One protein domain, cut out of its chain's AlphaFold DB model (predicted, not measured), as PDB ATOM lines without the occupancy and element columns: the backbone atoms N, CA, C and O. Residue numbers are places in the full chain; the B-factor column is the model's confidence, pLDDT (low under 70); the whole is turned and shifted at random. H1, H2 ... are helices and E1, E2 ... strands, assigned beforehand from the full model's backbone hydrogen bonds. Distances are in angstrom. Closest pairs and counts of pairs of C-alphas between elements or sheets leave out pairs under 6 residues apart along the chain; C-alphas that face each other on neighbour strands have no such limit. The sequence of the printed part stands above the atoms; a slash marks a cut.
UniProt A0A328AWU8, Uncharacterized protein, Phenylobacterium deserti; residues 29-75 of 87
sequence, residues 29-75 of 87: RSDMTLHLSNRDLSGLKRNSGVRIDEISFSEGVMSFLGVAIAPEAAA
ATOM      1  N   ARG A  29     109.627 146.253 171.884       88.19
ATOM      2  CA  ARG A  29     110.868 147.053 171.848       88.19
ATOM      3  C   ARG A  29     112.042 146.336 171.179       88.19
ATOM      4  O   ARG A  29     112.850 146.984 170.525       88.19
ATOM      5  N   SER A  30     112.111 145.015 171.331       85.12
ATOM      6  CA  SER A  30     113.131 144.157 170.721       85.12
ATOM      7  C   SER A  30     113.059 144.110 169.192       85.12
ATOM      8  O   SER A  30     114.074 143.843 168.561       85.12
ATOM      9  N   ASP A  31     111.897 144.413 168.607       87.06
ATOM     10  CA  ASP A  31     111.688 144.474 167.154       87.06
ATOM     11  C   ASP A  31     111.908 145.883 166.582       87.06
ATOM     12  O   ASP A  31     111.726 146.120 165.389       87.06
ATOM     13  N   MET A  32     112.268 146.848 167.430       89.81
ATOM     14  CA  MET A  32     112.491 148.230 167.032       89.81
ATOM     15  C   MET A  32     113.982 148.533 166.950       89.81
ATOM     16  O   MET A  32     114.771 148.110 167.797       89.81
ATOM     17  N   THR A  33     114.350 149.372 165.986       91.00
ATOM     18  CA  THR A  33     115.695 149.943 165.900       91.00
ATOM     19  C   THR A  33     115.615 151.465 165.841       91.00
ATOM     20  O   THR A  33     115.008 152.062 164.956       91.00
ATOM     21  N   LEU A  34     116.240 152.132 166.805       90.25
ATOM     22  CA  LEU A  34     116.418 153.577 166.822       90.25
ATOM     23  C   LEU A  34     117.646 153.948 166.012       90.25
ATOM     24  O   LEU A  34     118.779 153.799 166.469       90.25
ATOM     25  N   HIS A  35     117.420 154.510 164.838       90.06
ATOM     26  CA  HIS A  35     118.486 155.105 164.059       90.06
ATOM     27  C   HIS A  35     118.725 156.523 164.559       90.06
ATOM     28  O   HIS A  35     117.905 157.422 164.346       90.06
ATOM     29  N   LEU A  36     119.830 156.728 165.271       88.56
ATOM     30  CA  LEU A  36     120.181 158.035 165.813       88.56
ATOM     31  C   LEU A  36     121.308 158.660 165.004       88.56
ATOM     32  O   LEU A  36     122.336 158.029 164.764       88.56
ATOM     33  N   SER A  37     121.153 159.939 164.665       87.94
ATOM     34  CA  SER A  37     122.283 160.733 164.183       87.94
ATOM     35  C   SER A  37     123.370 160.814 165.262       87.94
ATOM     36  O   SER A  37     123.077 160.818 166.462       87.94
ATOM     37  N   ASN A  38     124.631 160.980 164.861       85.75
ATOM     38  CA  ASN A  38     125.750 161.134 165.804       85.75
ATOM     39  C   ASN A  38     125.540 162.272 166.820       85.75
ATOM     40  O   ASN A  38     126.006 162.195 167.963       85.75
ATOM     41  N   ARG A  39     124.817 163.326 166.418       84.62
ATOM     42  CA  ARG A  39     124.462 164.454 167.284       84.62
ATOM     43  C   ARG A  39     123.477 164.037 168.370       84.62
ATOM     44  O   ARG A  39     123.715 164.336 169.538       84.62
ATOM     45  N   ASP A  40     122.411 163.340 167.993       85.38
ATOM     46  CA  ASP A  40     121.379 162.887 168.925       85.38
ATOM     47  C   ASP A  40     121.908 161.779 169.836       85.38
ATOM     48  O   ASP A  40     121.639 161.808 171.032       85.38
ATOM     49  N   LEU A  41     122.751 160.878 169.321       86.31
ATOM     50  CA  LEU A  41     123.442 159.869 170.125       86.31
ATOM     51  C   LEU A  41     124.368 160.512 171.168       86.31
ATOM     52  O   LEU A  41     124.349 160.149 172.344       86.31
ATOM     53  N   SER A  42     125.162 161.505 170.758       86.94
ATOM     54  CA  SER A  42     126.016 162.260 171.682       86.94
ATOM     55  C   SER A  42     125.189 163.042 172.702       86.94
ATOM     56  O   SER A  42     125.573 163.127 173.867       86.94
ATOM     57  N   GLY A  43     124.048 163.592 172.276       86.69
ATOM     58  CA  GLY A  43     123.081 164.258 173.141       86.69
ATOM     59  C   GLY A  43     122.488 163.307 174.174       86.69
ATOM     60  O   GLY A  43     122.481 163.639 175.352       86.69
ATOM     61  N   LEU A  44     122.081 162.108 173.759       85.94
ATOM     62  CA  LEU A  44     121.533 161.065 174.625       85.94
ATOM     63  C   LEU A  44     122.531 160.667 175.718       85.94
ATOM     64  O   LEU A  44     122.183 160.661 176.893       85.94
ATOM     65  N   LYS A  45     123.792 160.417 175.344       84.38
ATOM     66  CA  LYS A  45     124.853 160.011 176.284       84.38
ATOM     67  C   LYS A  45     125.257 161.111 177.269       84.38
ATOM     68  O   LYS A  45     125.806 160.807 178.321       84.38
ATOM     69  N   ARG A  46     125.066 162.381 176.904       85.88
ATOM     70  CA  ARG A  46     125.491 163.545 177.704       85.88
ATOM     71  C   ARG A  46     124.340 164.227 178.443       85.88
ATOM     72  O   ARG A  46     124.600 165.142 179.219       85.88
ATOM     73  N   ASN A  47     123.090 163.844 178.188       83.50
ATOM     74  CA  ASN A  47     121.942 164.488 178.811       83.50
ATOM     75  C   ASN A  47     121.733 163.949 180.233       83.50
ATOM     76  O   ASN A  47     121.486 162.764 180.431       83.50
ATOM     77  N   SER A  48     121.767 164.849 181.214       81.38
ATOM     78  CA  SER A  48     121.539 164.551 182.632       81.38
ATOM     79  C   SER A  48     120.112 164.095 182.964       81.38
ATOM     80  O   SER A  48     119.873 163.586 184.054       81.38
ATOM     81  N   GLY A  49     119.154 164.307 182.060       82.19
ATOM     82  CA  GLY A  49     117.768 163.849 182.164       82.19
ATOM     83  C   GLY A  49     117.531 162.432 181.632       82.19
ATOM     84  O   GLY A  49     116.401 161.943 181.707       82.19
ATOM     85  N   VAL A  50     118.562 161.781 181.081       85.12
ATOM     86  CA  VAL A  50     118.542 160.349 180.775       85.12
ATOM     87  C   VAL A  50     119.147 159.607 181.949       85.12
ATOM     88  O   VAL A  50     120.297 159.835 182.323       85.12
ATOM     89  N   ARG A  51     118.358 158.724 182.550       84.50
ATOM     90  CA  ARG A  51     118.836 157.887 183.642       84.50
ATOM     91  C   ARG A  51     119.726 156.788 183.084       84.50
ATOM     92  O   ARG A  51     119.513 156.295 181.981       84.50
ATOM     93  N   ILE A  52     120.703 156.369 183.882       79.88
ATOM     94  CA  ILE A  52     121.618 155.299 183.480       79.88
ATOM     95  C   ILE A  52     120.881 153.972 183.259       79.88
ATOM     96  O   ILE A  52     121.287 153.208 182.400       79.88
ATOM     97  N   ASP A  53     119.768 153.731 183.963       85.38
ATOM     98  CA  ASP A  53     118.927 152.545 183.765       85.38
ATOM     99  C   ASP A  53     118.141 152.554 182.441       85.38
ATOM    100  O   ASP A  53     117.735 151.498 181.963       85.38
ATOM    101  N   GLU A  54     117.979 153.718 181.803       86.88
ATOM    102  CA  GLU A  54     117.364 153.807 180.478       86.88
ATOM    103  C   GLU A  54     118.345 153.426 179.365       86.88
ATOM    104  O   GLU A  54     117.910 153.146 178.250       86.88
ATOM    105  N   ILE A  55     119.655 153.433 179.628       88.12
ATOM    106  CA  ILE A  55     120.684 153.073 178.652       88.12
ATOM    107  C   ILE A  55     121.280 151.729 179.049       88.12
ATOM    108  O   ILE A  55     121.927 151.605 180.084       88.12
ATOM    109  N   SER A  56     121.149 150.739 178.174       88.31
ATOM    110  CA  SER A  56     121.857 149.470 178.318       88.31
ATOM    111  C   SER A  56     122.880 149.303 177.204       88.31
ATOM    112  O   SER A  56     122.711 149.822 176.101       88.31
ATOM    113  N   PHE A  57     123.957 148.584 177.491       86.88
ATOM    114  CA  PHE A  57     124.919 148.150 176.489       86.88
ATOM    115  C   PHE A  57     125.116 146.649 176.650       86.88
ATOM    116  O   PHE A  57     125.532 146.183 177.711       86.88
ATOM    117  N   SER A  58     124.760 145.877 175.632       85.44
ATOM    118  CA  SER A  58     124.815 144.414 175.663       85.44
ATOM    119  C   SER A  58     125.258 143.907 174.299       85.44
ATOM    120  O   SER A  58     124.790 144.401 173.280       85.44
ATOM    121  N   GLU A  59     126.213 142.974 174.278       82.06
ATOM    122  CA  GLU A  59     126.744 142.364 173.044       82.06
ATOM    123  C   GLU A  59     127.242 143.372 171.987       82.06
ATOM    124  O   GLU A  59     127.144 143.152 170.786       82.06
ATOM    125  N   GLY A  60     127.783 144.511 172.429       83.19
ATOM    126  CA  GLY A  60     128.253 145.559 171.517       83.19
ATOM    127  C   GLY A  60     127.149 146.490 170.997       83.19
ATOM    128  O   GLY A  60     127.458 147.466 170.313       83.19
ATOM    129  N   VAL A  61     125.887 146.234 171.349       84.75
ATOM    130  CA  VAL A  61     124.726 147.036 170.958       84.75
ATOM    131  C   VAL A  61     124.315 147.945 172.113       84.75
ATOM    132  O   VAL A  61     124.120 147.506 173.248       84.75
ATOM    133  N   MET A  62     124.189 149.240 171.823       89.75
ATOM    134  CA  MET A  62     123.608 150.206 172.753       89.75
ATOM    135  C   MET A  62     122.094 150.185 172.594       89.75
ATOM    136  O   MET A  62     121.604 150.266 171.475       89.75
ATOM    137  N   SER A  63     121.359 150.142 173.695       90.25
ATOM    138  CA  SER A  63     119.901 150.170 173.705       90.25
ATOM    139  C   SER A  63     119.404 151.305 174.586       90.25
ATOM    140  O   SER A  63     119.967 151.570 175.648       90.25
ATOM    141  N   PHE A  64     118.334 151.969 174.160       91.25
ATOM    142  CA  PHE A  64     117.650 153.003 174.928       91.25
ATOM    143  C   PHE A  64     116.222 152.557 175.225       91.25
ATOM    144  O   PHE A  64     115.473 152.216 174.314       91.25
ATOM    145  N   LEU A  65     115.858 152.506 176.507       90.81
ATOM    146  CA  LEU A  65     114.595 151.960 177.014       90.81
ATOM    147  C   LEU A  65     114.316 150.510 176.577       90.81
ATOM    148  O   LEU A  65     113.179 150.057 176.644       90.81
ATOM    149  N   GLY A  66     115.344 149.763 176.167       88.94
ATOM    150  CA  GLY A  66     115.217 148.406 175.625       88.94
ATOM    151  C   GLY A  66     115.061 148.336 174.102       88.94
ATOM    152  O   GLY A  66     114.941 147.239 173.573       88.94
ATOM    153  N   VAL A  67     115.091 149.473 173.403       90.88
ATOM    154  CA  VAL A  67     115.128 149.546 171.934       90.88
ATOM    155  C   VAL A  67     116.575 149.662 171.468       90.88
ATOM    156  O   VAL A  67     117.305 150.523 171.966       90.88
ATOM    157  N   ALA A  68     116.994 148.824 170.521       91.06
ATOM    158  CA  ALA A  68     118.354 148.846 169.986       91.06
ATOM    159  C   ALA A  68     118.647 150.173 169.272       91.06
ATOM    160  O   ALA A  68     117.794 150.709 168.571       91.06
ATOM    161  N   ILE A  69     119.851 150.715 169.437       90.44
ATOM    162  CA  ILE A  69     120.295 151.954 168.798       90.44
ATOM    163  C   ILE A  69     121.304 151.624 167.706       90.44
ATOM    164  O   ILE A  69     122.387 151.103 167.975       90.44
ATOM    165  N   ALA A  70     120.983 152.031 166.483       88.38
ATOM    166  CA  ALA A  70     121.899 152.040 165.360       88.38
ATOM    167  C   ALA A  70     122.405 153.477 165.129       88.38
ATOM    168  O   ALA A  70     121.607 154.365 164.812       88.38
ATOM    169  N   PRO A  71     123.710 153.763 165.286       83.44
ATOM    170  CA  PRO A  71     124.255 155.045 164.865       83.44
ATOM    171  C   PRO A  71     124.139 155.160 163.342       83.44
ATOM    172  O   PRO A  71     124.677 154.338 162.605       83.44
ATOM    173  N   GLU A  72     123.447 156.189 162.867       80.19
ATOM    174  CA  GLU A  72     123.321 156.479 161.444       80.19
ATOM    175  C   GLU A  72     124.142 157.729 161.099       80.19
ATOM    176  O   GLU A  72     124.141 158.727 161.826       80.19
ATOM    177  N   ALA A  73     124.826 157.701 159.952       69.81
ATOM    178  CA  ALA A  73     125.515 158.875 159.406       69.81
ATOM    179  C   ALA A  73     124.537 159.963 158.910       69.81
ATOM    180  O   ALA A  73     124.960 161.043 158.498       69.81
ATOM    181  N   ALA A  74     123.232 159.682 158.941       67.88
ATOM    182  CA  ALA A  74     122.180 160.588 158.522       67.88
ATOM    183  C   ALA A  74     122.057 161.812 159.443       67.88
ATOM    184  O   ALA A  74     122.312 161.771 160.648       67.88
ATOM    185  N   ALA A  75     121.590 162.916 158.859       68.69
ATOM    186  CA  ALA A  75     121.366 164.172 159.572       68.69
ATOM    187  C   ALA A  75     120.152 164.132 160.521       68.69
ATOM    188  O   ALA A  75     120.012 165.008 161.370       68.69
TER     189      ALA A  75
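This is residues 29 to 75 of the 87 residues of an uncharacterized protein of Phenylobacterium deserti (UniProt A0A328AWU8). This is a small frame of backbone built on a strongly twisted sheet of two unlike halves, the parallel pair E1 and E4 and the hairpin E2 and E3, with one short helix, H1, on the sheet. H1 follows straight on from E1, and residues 47 to 54 lead from its end back to the hairpin. The printed part has 47 residues, with one named helix and four named strands in the order E1, H1, E2, E3, E4; the class is mixed, helices and strands. The mixed sheet runs E1, E4, E3, E2. The whole is compact, with a radius of gyration of the C-alphas of 10.3 A, and rounded, spanning 25 by 24 by 17 A.

Begin at Arg 29 and go on to C-alpha 33 at (115.695, 149.943, 165.900), where E1 starts; it covers residues 33 to 37 and is 12.8 A long. H1 comes at once, residues 38 to 46, 12.1 A from first to last C-alpha; find its end at C-alpha 46, (125.491, 163.545, 177.704). Look next at residues 55 to 58 for E2, 10.0 A, and at residues 61 to 64 for E3, 10.1 A. The longest strand, E4, holds residues 67 to 72 and runs 15.0 A to C-alpha 72 at (123.321, 156.479, 161.444).

Start in the sheet with E1 and E4, parallel neighbours at 36 degrees; there N 34 and O 68 are within hydrogen-bond range at 2.7 A, and N 70 and O 34 at 2.8 A. E4 and E3 meet only at a point, where C-alphas 68 and 63 face each other at 4.2 A. Beyond E3, E2 is its antiparallel neighbour in a hairpin at 156 degrees, with N 63 and O 56 at 2.8 A and N 56 and O 63 at 2.9 A, both within range. E1 and E2 are the edge strands, and they are apart. H1 is on the sheet; its closest C-alphas to E4 are those of Asn 38 and Pro 71, 6.3 A apart. H1 and E1 are near each other, with 5 pairs of C-alphas within 10 A. In H1 every O i to N i+4 pair is within hydrogen-bond range.

The two C-alphas farthest apart are those of Asp 31 and Ser 48, 27.2 A. The printed part has no cut. No link is long: H1 to E2 is short, with 8 residues, and the other three are tight. In the B-factor column, the mean pLDDT of the printed part is 85.5, and you will find values under 70 at residues 73 to 75 of this model.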